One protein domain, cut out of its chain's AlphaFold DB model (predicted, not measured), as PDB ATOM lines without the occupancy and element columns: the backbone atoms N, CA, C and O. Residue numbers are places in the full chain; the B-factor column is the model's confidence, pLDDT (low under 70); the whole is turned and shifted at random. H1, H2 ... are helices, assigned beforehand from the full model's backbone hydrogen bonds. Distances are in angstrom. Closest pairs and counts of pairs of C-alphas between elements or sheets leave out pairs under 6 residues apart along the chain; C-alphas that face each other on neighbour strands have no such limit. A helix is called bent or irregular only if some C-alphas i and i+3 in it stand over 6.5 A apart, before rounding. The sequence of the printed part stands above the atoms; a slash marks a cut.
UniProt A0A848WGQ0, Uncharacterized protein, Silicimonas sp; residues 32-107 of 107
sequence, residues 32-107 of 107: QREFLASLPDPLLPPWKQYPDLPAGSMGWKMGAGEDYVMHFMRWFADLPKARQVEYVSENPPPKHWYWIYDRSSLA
ATOM      1  N   GLN A  32     281.626 142.133 263.249       79.00
ATOM      2  CA  GLN A  32     281.187 143.497 263.507       79.00
ATOM      3  C   GLN A  32     281.152 143.785 265.013       79.00
ATOM      4  O   GLN A  32     281.659 144.811 265.446       79.00
ATOM      5  N   ARG A  33     280.620 142.874 265.835       83.81
ATOM      6  CA  ARG A  33     280.579 143.031 267.296       83.81
ATOM      7  C   ARG A  33     281.976 143.141 267.904       83.81
ATOM      8  O   ARG A  33     282.203 144.016 268.733       83.81
ATOM      9  N   GLU A  34     282.898 142.274 267.501       88.44
ATOM     10  CA  GLU A  34     284.295 142.314 267.950       88.44
ATOM     11  C   GLU A  34     284.990 143.601 267.507       88.44
ATOM     12  O   GLU A  34     285.672 144.236 268.312       88.44
ATOM     13  N   PHE A  35     284.764 144.023 266.260       85.62
ATOM     14  CA  PHE A  35     285.267 145.293 265.752       85.62
ATOM     15  C   PHE A  35     284.776 146.457 266.613       85.62
ATOM     16  O   PHE A  35     285.602 147.196 267.144       85.62
ATOM     17  N   LEU A  36     283.464 146.579 266.830       85.00
ATOM     18  CA  LEU A  36     282.889 147.657 267.638       85.00
ATOM     19  C   LEU A  36     283.370 147.632 269.088       85.00
ATOM     20  O   LEU A  36     283.662 148.687 269.642       85.00
ATOM     21  N   ALA A  37     283.511 146.448 269.686       88.31
ATOM     22  CA  ALA A  37     284.047 146.297 271.038       88.31
ATOM     23  C   ALA A  37     285.528 146.702 271.150       88.31
ATOM     24  O   ALA A  37     285.996 147.005 272.244       88.31
ATOM     25  N   SER A  38     286.267 146.700 270.035       89.81
ATOM     26  CA  SER A  38     287.671 147.118 269.991       89.81
ATOM     27  C   SER A  38     287.868 148.625 269.790       89.81
ATOM     28  O   SER A  38     288.998 149.107 269.890       89.81
ATOM     29  N   LEU A  39     286.800 149.367 269.480       89.81
ATOM     30  CA  LEU A  39     286.891 150.796 269.202       89.81
ATOM     31  C   LEU A  39     287.059 151.626 270.488       89.81
ATOM     32  O   LEU A  39     286.582 151.228 271.552       89.81
ATOM     33  N   PRO A  40     287.728 152.789 270.404       90.94
ATOM     34  CA  PRO A  40     287.887 153.678 271.550       90.94
ATOM     35  C   PRO A  40     286.550 154.285 272.007       90.94
ATOM     36  O   PRO A  40     285.659 154.516 271.195       90.94
ATOM     37  N   ASP A  41     286.440 154.607 273.297       89.81
ATOM     38  CA  ASP A  41     285.337 155.394 273.865       89.81
ATOM     39  C   ASP A  41     285.909 156.632 274.589       89.81
ATOM     40  O   ASP A  41     286.647 156.469 275.567       89.81
ATOM     41  N   PRO A  42     285.649 157.868 274.117       93.56
ATOM     42  CA  PRO A  42     284.858 158.210 272.932       93.56
ATOM     43  C   PRO A  42     285.539 157.783 271.622       93.56
ATOM     44  O   PRO A  42     286.769 157.701 271.546       93.56
ATOM     45  N   LEU A  43     284.743 157.569 270.565       96.44
ATOM     46  CA  LEU A  43     285.287 157.273 269.237       96.44
ATOM     47  C   LEU A  43     286.208 158.404 268.770       96.44
ATOM     48  O   LEU A  43     285.966 159.582 269.040       96.44
ATOM     49  N   LEU A  44     287.252 158.056 268.021       96.44
ATOM     50  CA  LEU A  44     288.138 159.032 267.387       96.44
ATOM     51  C   LEU A  44     287.498 159.592 266.108       96.44
ATOM     52  O   LEU A  44     286.759 158.885 265.423       96.44
ATOM     53  N   PRO A  45     287.803 160.830 265.697       95.75
ATOM     54  CA  PRO A  45     287.375 161.277 264.385       95.75
ATOM     55  C   PRO A  45     288.085 160.442 263.300       95.75
ATOM     56  O   PRO A  45     289.224 160.004 263.511       95.75
ATOM     57  N   PRO A  46     287.474 160.233 262.120       94.94
ATOM     58  CA  PRO A  46     288.016 159.322 261.107       94.94
ATOM     59  C   PRO A  46     289.466 159.602 260.686       94.94
ATOM     60  O   PRO A  46     290.239 158.665 260.507       94.94
ATOM     61  N   TRP A  47     289.878 160.872 260.619       94.50
ATOM     62  CA  TRP A  47     291.259 161.260 260.285       94.50
ATOM     63  C   TRP A  47     292.283 160.982 261.394       94.50
ATOM     64  O   TRP A  47     293.480 161.038 261.130       94.50
ATOM     65  N   LYS A  48     291.849 160.713 262.632       95.12
ATOM     66  CA  LYS A  48     292.733 160.240 263.711       95.12
ATOM     67  C   LYS A  48     292.766 158.714 263.777       95.12
ATOM     68  O   LYS A  48     293.817 158.163 264.078       95.12
ATOM     69  N   GLN A  49     291.649 158.045 263.483       94.81
ATOM     70  CA  GLN A  49     291.592 156.580 263.451       94.81
ATOM     71  C   GLN A  49     292.361 155.999 262.257       94.81
ATOM     72  O   GLN A  49     293.113 155.041 262.414       94.81
ATOM     73  N   TYR A  50     292.182 156.583 261.070       93.56
ATOM     74  CA  TYR A  50     292.858 156.180 259.837       93.56
ATOM     75  C   TYR A  50     293.620 157.374 259.246       93.56
ATOM     76  O   TYR A  50     293.178 157.960 258.255       93.56
ATOM     77  N   PRO A  51     294.762 157.761 259.844       92.69
ATOM     78  CA  PRO A  51     295.515 158.939 259.410       92.69
ATOM     79  C   PRO A  51     296.057 158.811 257.979       92.69
ATOM     80  O   PRO A  51     296.194 159.813 257.282       92.69
ATOM     81  N   ASP A  52     296.301 157.581 257.521       93.19
ATOM     82  CA  ASP A  52     296.834 157.293 256.187       93.19
ATOM     83  C   ASP A  52     295.750 157.202 255.099       93.19
ATOM     84  O   ASP A  52     296.076 157.016 253.927       93.19
ATOM     85  N   LEU A  53     294.461 157.313 255.458       92.44
ATOM     86  CA  LEU A  53     293.341 157.187 254.523       92.44
ATOM     87  C   LEU A  53     292.779 158.576 254.152       92.44
ATOM     88  O   LEU A  53     292.083 159.201 254.955       92.44
ATOM     89  N   PRO A  54     293.024 159.088 252.926       90.94
ATOM     90  CA  PRO A  54     292.576 160.425 252.533       90.94
ATOM     91  C   PRO A  54     291.048 160.561 252.530       90.94
ATOM     92  O   PRO A  54     290.353 159.617 252.164       90.94
ATOM     93  N   ALA A  55     290.517 161.750 252.834       89.69
ATOM     94  CA  ALA A  55     289.071 162.013 252.948       89.69
ATOM     95  C   ALA A  55     288.237 161.578 251.722       89.69
ATOM     96  O   ALA A  55     287.117 161.107 251.864       89.69
ATOM     97  N   GLY A  56     288.782 161.734 250.508       88.00
ATOM     98  CA  GLY A  56     288.113 161.363 249.253       88.00
ATOM     99  C   GLY A  56     288.346 159.917 248.802       88.00
ATOM    100  O   GLY A  56     287.975 159.566 247.684       88.00
ATOM    101  N   SER A  57     289.008 159.093 249.618       90.38
ATOM    102  CA  SER A  57     289.362 157.720 249.255       90.38
ATOM    103  C   SER A  57     288.132 156.820 249.120       90.38
ATOM    104  O   SER A  57     287.198 156.899 249.917       90.38
ATOM    105  N   MET A  58     288.172 155.880 248.168       89.62
ATOM    106  CA  MET A  58     287.173 154.807 248.083       89.62
ATOM    107  C   MET A  58     287.184 153.884 249.308       89.62
ATOM    108  O   MET A  58     286.184 153.222 249.554       89.62
ATOM    109  N   GLY A  59     288.260 153.864 250.105       89.62
ATOM    110  CA  GLY A  59     288.315 153.077 251.345       89.62
ATOM    111  C   GLY A  59     287.309 153.514 252.418       89.62
ATOM    112  O   GLY A  59     287.045 152.757 253.342       89.62
ATOM    113  N   TRP A  60     286.704 154.701 252.286       91.44
ATOM    114  CA  TRP A  60     285.575 155.135 253.123       91.44
ATOM    115  C   TRP A  60     284.219 154.608 252.647       91.44
ATOM    116  O   TRP A  60     283.225 154.778 253.339       91.44
ATOM    117  N   LYS A  61     284.171 154.015 251.450       87.44
ATOM    118  CA  LYS A  61     282.964 153.461 250.816       87.44
ATOM    119  C   LYS A  61     283.043 151.946 250.626       87.44
ATOM    120  O   LYS A  61     282.169 151.386 249.979       87.44
ATOM    121  N   MET A  62     284.145 151.333 251.057       86.12
ATOM    122  CA  MET A  62     284.371 149.896 250.982       86.12
ATOM    123  C   MET A  62     285.280 149.448 252.129       86.12
ATOM    124  O   MET A  62     286.393 149.956 252.287       86.12
ATOM    125  N   GLY A  63     284.849 148.427 252.868       81.44
ATOM    126  CA  GLY A  63     285.655 147.762 253.897       81.44
ATOM    127  C   GLY A  63     285.704 148.521 255.227       81.44
ATOM    128  O   GLY A  63     284.792 149.259 255.572       81.44
ATOM    129  N   ALA A  64     286.790 148.351 255.989       81.44
ATOM    130  CA  ALA A  64     286.863 148.801 257.386       81.44
ATOM    131  C   ALA A  64     286.716 150.325 257.595       81.44
ATOM    132  O   ALA A  64     286.309 150.762 258.673       81.44
ATOM    133  N   GLY A  65     287.045 151.144 256.588       90.62
ATOM    134  CA  GLY A  65     286.828 152.592 256.650       90.62
ATOM    135  C   GLY A  65     285.345 152.964 256.557       90.62
ATOM    136  O   GLY A  65     284.899 153.858 257.274       90.62
ATOM    137  N   GLU A  66     284.577 152.246 255.734       91.56
ATOM    138  CA  GLU A  66     283.123 152.406 255.607       91.56
ATOM    139  C   GLU A  66     282.417 152.045 256.916       91.56
ATOM    140  O   GLU A  66     281.663 152.852 257.464       91.56
ATOM    141  N   ASP A  67     282.742 150.876 257.477       89.75
ATOM    142  CA  ASP A  67     282.186 150.437 258.757       89.75
ATOM    143  C   ASP A  67     282.456 151.475 259.850       89.75
ATOM    144  O   ASP A  67     281.543 151.873 260.576       89.75
ATOM    145  N   TYR A  68     283.693 151.970 259.943       92.88
ATOM    146  CA  TYR A  68     284.050 152.969 260.942       92.88
ATOM    147  C   TYR A  68     283.299 154.287 260.757       92.88
ATOM    148  O   TYR A  68     282.758 154.813 261.727       92.88
ATOM    149  N   VAL A  69     283.258 154.838 259.537       92.56
ATOM    150  CA  VAL A  69     282.639 156.152 259.307       92.56
ATOM    151  C   VAL A  69     281.130 156.108 259.549       92.56
ATOM    152  O   VAL A  69     280.596 157.028 260.169       92.56
ATOM    153  N   MET A  70     280.454 155.015 259.173       90.56
ATOM    154  CA  MET A  70     279.028 154.826 259.458       90.56
ATOM    155  C   MET A  70     278.749 154.765 260.965       90.56
ATOM    156  O   MET A  70     277.853 155.453 261.462       90.56
ATOM    157  N   HIS A  71     279.540 153.990 261.715       91.88
ATOM    158  CA  HIS A  71     279.373 153.898 263.169       91.88
ATOM    159  C   HIS A  71     279.726 155.208 263.867       91.88
ATOM    160  O   HIS A  71     278.998 155.632 264.762       91.88
ATOM    161  N   PHE A  72     280.791 155.881 263.428       94.56
ATOM    162  CA  PHE A  72     281.188 157.186 263.939       94.56
ATOM    163  C   PHE A  72     280.066 158.215 263.786       94.56
ATOM    164  O   PHE A  72     279.703 158.876 264.758       94.56
ATOM    165  N   MET A  73     279.491 158.335 262.586       93.31
ATOM    166  CA  MET A  73     278.406 159.281 262.331       93.31
ATOM    167  C   MET A  73     277.190 158.997 263.205       93.31
ATOM    168  O   MET A  73     276.595 159.928 263.752       93.31
ATOM    169  N   ARG A  74     276.833 157.716 263.365       92.12
ATOM    170  CA  ARG A  74     275.710 157.320 264.213       92.12
ATOM    171  C   ARG A  74     275.964 157.660 265.679       92.12
ATOM    172  O   ARG A  74     275.136 158.320 266.300       92.12
ATOM    173  N   TRP A  75     277.120 157.259 266.199       94.69
ATOM    174  CA  TRP A  75     277.549 157.558 267.562       94.69
ATOM    175  C   TRP A  75     277.546 159.066 267.834       94.69
ATOM    176  O   TRP A  75     276.952 159.514 268.812       94.69
ATOM    177  N   PHE A  76     278.135 159.862 266.938       94.94
ATOM    178  CA  PHE A  76     278.187 161.314 267.084       94.94
ATOM    179  C   PHE A  76     276.788 161.946 267.050       94.94
ATOM    180  O   PHE A  76     276.498 162.851 267.836       94.94
ATOM    181  N   ALA A  77     275.902 161.463 266.172       92.94
ATOM    182  CA  ALA A  77     274.523 161.936 266.085       92.94
ATOM    183  C   ALA A  77     273.712 161.643 267.360       92.94
ATOM    184  O   ALA A  77     272.880 162.475 267.738       92.94
ATOM    185  N   ASP A  78     273.987 160.517 268.025       94.00
ATOM    186  CA  ASP A  78     273.328 160.090 269.264       94.00
ATOM    187  C   ASP A  78     273.863 160.828 270.519       94.00
ATOM    188  O   ASP A  78     273.211 160.822 271.567       94.00
ATOM    189  N   LEU A  79     275.008 161.528 270.437       94.19
ATOM    190  CA  LEU A  79     275.523 162.341 271.548       94.19
ATOM    191  C   LEU A  79     274.591 163.522 271.888       94.19
ATOM    192  O   LEU A  79     274.058 164.176 270.986       94.19
ATOM    193  N   PRO A  80     274.482 163.920 273.174       95.25
ATOM    194  CA  PRO A  80     273.830 165.169 273.555       95.25
ATOM    195  C   PRO A  80     274.457 166.377 272.854       95.25
ATOM    196  O   PRO A  80     275.673 166.437 272.663       95.25
ATOM    197  N   LYS A  81     273.657 167.404 272.542       93.81
ATOM    198  CA  LYS A  81     274.142 168.553 271.757       93.81
ATOM    199  C   LYS A  81     275.346 169.263 272.386       93.81
ATOM    200  O   LYS A  81     276.247 169.664 271.658       93.81
ATOM    201  N   ALA A  82     275.388 169.374 273.715       95.69
ATOM    202  CA  ALA A  82     276.533 169.940 274.431       95.69
ATOM    203  C   ALA A  82     277.819 169.121 274.209       95.69
ATOM    204  O   ALA A  82     278.867 169.694 273.926       95.69
ATOM    205  N   ARG A  83     277.718 167.785 274.241       96.12
ATOM    206  CA  ARG A  83     278.840 166.875 273.974       96.12
ATOM    207  C   ARG A  83     279.282 166.910 272.514       96.12
ATOM    208  O   ARG A  83     280.474 166.860 272.257       96.12
ATOM    209  N   GLN A  84     278.356 167.067 271.565       94.88
ATOM    210  CA  GLN A  84     278.722 167.285 270.158       94.88
ATOM    211  C   GLN A  84     279.575 168.552 269.993       94.88
ATOM    212  O   GLN A  84     280.568 168.530 269.276       94.88
ATOM    213  N   VAL A  85     279.199 169.653 270.656       95.00
ATOM    214  CA  VAL A  85     279.941 170.925 270.583       95.00
ATOM    215  C   VAL A  85     281.336 170.794 271.194       95.00
ATOM    216  O   VAL A  85     282.309 171.200 270.561       95.00
ATOM    217  N   GLU A  86     281.438 170.195 272.383       96.75
ATOM    218  CA  GLU A  86     282.716 169.901 273.046       96.75
ATOM    219  C   GLU A  86     283.615 169.043 272.146       96.75
ATOM    220  O   GLU A  86     284.738 169.433 271.826       96.75
ATOM    221  N   TYR A  87     283.074 167.943 271.619       96.25
ATOM    222  CA  TYR A  87     283.813 167.025 270.764       96.25
ATOM    223  C   TYR A  87     284.349 167.695 269.491       96.25
ATOM    224  O   TYR A  87     285.507 167.489 269.128       96.25
ATOM    225  N   VAL A  88     283.535 168.519 268.817       94.88
ATOM    226  CA  VAL A  88     283.954 169.265 267.613       94.88
ATOM    227  C   VAL A  88     285.030 170.298 267.945       94.88
ATOM    228  O   VAL A  88     285.946 170.492 267.146       94.88
ATOM    229  N   SER A  89     284.951 170.937 269.115       95.19
ATOM    230  CA  SER A  89     285.968 171.889 269.572       95.19
ATOM    231  C   SER A  89     287.324 171.214 269.806       95.19
ATOM    232  O   SER A  89     288.360 171.795 269.487       95.19
ATOM    233  N   GLU A  90     287.330 169.991 270.338       95.94
ATOM    234  CA  GLU A  90     288.550 169.201 270.575       95.94
ATOM    235  C   GLU A  90     289.074 168.507 269.306       95.94
ATOM    236  O   GLU A  90     290.261 168.183 269.188       95.94
ATOM    237  N   ASN A  91     288.186 168.268 268.339       95.25
ATOM    238  CA  ASN A  91     288.461 167.532 267.110       95.25
ATOM    239  C   ASN A  91     288.008 168.331 265.875       95.25
ATOM    240  O   ASN A  91     287.098 167.892 265.159       95.25
ATOM    241  N   PRO A  92     288.640 169.486 265.586       93.56
ATOM    242  CA  PRO A  92     288.287 170.275 264.415       93.56
ATOM    243  C   PRO A  92     288.580 169.484 263.128       93.56
ATOM    244  O   PRO A  92     289.634 168.843 263.025       93.56
ATOM    245  N   PRO A  93     287.671 169.513 262.134       90.94
ATOM    246  CA  PRO A  93     287.846 168.754 260.909       90.94
ATOM    247  C   PRO A  93     288.968 169.366 260.053       90.94
ATOM    248  O   PRO A  93     288.986 170.582 259.835       90.94
ATOM    249  N   PRO A  94     289.889 168.547 259.515       90.25
ATOM    250  CA  PRO A  94     290.821 169.004 258.502       90.25
ATOM    251  C   PRO A  94     290.084 169.381 257.212       90.25
ATOM    252  O   PRO A  94     288.896 169.098 257.017       90.25
ATOM    253  N   LYS A  95     290.810 170.003 256.280       84.56
ATOM    254  CA  LYS A  95     290.278 170.335 254.954       84.56
ATOM    255  C   LYS A  95     289.622 169.097 254.323       84.56
ATOM    256  O   LYS A  95     290.213 168.021 254.332       84.56
ATOM    257  N   HIS A  96     288.423 169.269 253.763       85.44
ATOM    258  CA  HIS A  96     287.598 168.225 253.125       85.44
ATOM    259  C   HIS A  96     286.844 167.259 254.065       85.44
ATOM    260  O   HIS A  96     286.179 166.351 253.569       85.44
ATOM    261  N   TRP A  97     286.859 167.484 255.384       89.69
ATOM    262  CA  TRP A  97     286.109 166.677 256.364       89.69
ATOM    263  C   TRP A  97     284.830 167.337 256.900       89.69
ATOM    264  O   TRP A  97     284.177 166.786 257.776       89.69
ATOM    265  N   TYR A  98     284.440 168.506 256.389       79.44
ATOM    266  CA  TYR A  98     283.371 169.335 256.971       79.44
ATOM    267  C   TYR A  98     281.989 168.658 257.064       79.44
ATOM    268  O   TYR A  98     281.187 169.032 257.911       79.44
ATOM    269  N   TRP A  99     281.728 167.652 256.228       83.06
ATOM    270  CA  TRP A  99     280.481 166.878 256.199       83.06
ATOM    271  C   TRP A  99     280.347 165.894 257.368       83.06
ATOM    272  O   TRP A  99     279.242 165.498 257.714       83.06
ATOM    273  N   ILE A 100     281.448 165.503 258.016       88.44
ATOM    274  CA  ILE A 100     281.458 164.389 258.978       88.44
ATOM    275  C   ILE A 100     280.587 164.618 260.226       88.44
ATOM    276  O   ILE A 100     280.140 163.666 260.858       88.44
ATOM    277  N   TYR A 101     280.344 165.882 260.574       89.50
ATOM    278  CA  TYR A 101     279.508 166.292 261.702       89.50
ATOM    279  C   TYR A 101     278.121 166.777 261.271       89.50
ATOM    280  O   TYR A 101     277.296 167.121 262.123       89.50
ATOM    281  N   ASP A 102     277.860 166.844 259.965       82.94
ATOM    282  CA  ASP A 102     276.570 167.272 259.450       82.94
ATOM    283  C   ASP A 102     275.561 166.130 259.601       82.94
ATOM    284  O   ASP A 102     275.712 165.042 259.045       82.94
ATOM    285  N   ARG A 103     274.507 166.394 260.375       63.41
ATOM    286  CA  ARG A 103     273.433 165.437 260.651       63.41
ATOM    287  C   ARG A 103     272.622 165.102 259.393       63.41
ATOM    288  O   ARG A 103     272.001 164.045 259.354       63.41
ATOM    289  N   SER A 104     272.619 165.980 258.387       60.09
ATOM    290  CA  SER A 104     271.919 165.754 257.115       60.09
ATOM    291  C   SER A 104     272.631 164.754 256.196       60.09
ATOM    292  O   SER A 104     272.012 164.242 255.272       60.09
ATOM    293  N   SER A 105     273.882 164.390 256.500       56.12
ATOM    294  CA  SER A 105     274.666 163.390 255.754       56.12
ATOM    295  C   SER A 105     274.157 161.951 255.892       56.12
ATOM    296  O   SER A 105     274.687 161.058 255.239       56.12
ATOM    297  N   LEU A 106     273.200 161.715 256.796       50.75
ATOM    298  CA  LEU A 106     272.646 160.398 257.136       50.75
ATOM    299  C   LEU A 106     271.248 160.150 256.536       50.75
ATOM    300  O   LEU A 106     270.631 159.139 256.874       50.75
ATOM    301  N   ALA A 107     270.735 161.082 255.725       40.59
ATOM    302  CA  ALA A 107     269.409 161.017 255.102       40.59
ATOM    303  C   ALA A 107     269.452 160.474 253.668       40.59
ATOM    304  O   ALA A 107     270.408 160.812 252.932       40.59
TER     305      ALA A 107
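Overview. This is residues 32 to 107 of the 107 residues of an uncharacterized protein of Silicimonas sp (UniProt A0A848WGQ0). One long helix, H3, runs through the middle of a compact body, and five shorter helices and the loops between them are set round it. H5 packs on the later half of H3, H1 lies off the opposite side of H3 from H5, and H4 turns back steeply beyond the last residues of H3. The unnamed stretch from residue 50 to 63 loops out from H2 and returns to where H3 begins. The printed part has 76 residues with six named helices, H1 to H6 in order, and no named strand; its class is all helix. It is compact and rounded, with a radius of gyration of the C-alphas of 12.0 A and spans of 31 by 29 by 25 A.

Arrangement. Begin with H3, residues 64 to 78. With its residues 73 to 77 alone it touches H5, residues 98 to 101; the closest C-alphas, of Met 73 and Ile 100, are 6.8 A apart. With residues 68 to 72 alone H3 only just touches H2, residues 46 to 49, with 3 pairs of C-alphas within 8 A; the closest are those of Pro 46 and Val 69, at 6.5 A. Look next at H4, residues 81 to 90: it is close to H3 but not clearly touching, with the closest C-alphas, of Phe 76 and Gln 84, 6.7 A apart, and the two run opposite ways at a steep tilt of 49 degrees. H6, residues 103 to 106, is also close to H3 but not clearly touching, the closest C-alphas being those of Ala 77 and Arg 103, at 6.6 A. H1, residues 32 to 37, and H3 are near each other, with 8 pairs of C-alphas within 10 A. H1 is apart from H2, H4, H5 and H6. In H1, H3 and H4 every O i to N i+4 pair is within hydrogen-bond range; H2, H5 and H6 are too short for such a pair.

Along the chain. Find C-alpha 64 at (286.863, 148.801, 257.386); from there H3 runs 21.3 A to C-alpha 78 at (273.328, 160.090, 269.264). H4 spans 14.5 A from Lys 81 to Glu 90. H1 spans 8.5 A and begins at C-alpha 32, at (281.187, 143.497, 263.507). H2 spans 5.1 A. H5 is irregular, but only just: C-alphas 98 and 101 are 6.8 A apart. H6 is neither bent nor irregular, but only just, with C-alphas 103 and 106 at 6.2 A.

Size, cuts and confidence. The two C-alphas farthest apart, of Met 58 and Ala 82, stand 32.2 A from each other. The printed part has no cut and ends at Ala 107, the chain's last residue. The link from H2 to H3, 14 residues, is long; those from H3 to H4 and from H5 to H6 are tight. In the B-factor column the mean pLDDT of the printed part is 88.6, and residues 103 to 107 are under 70.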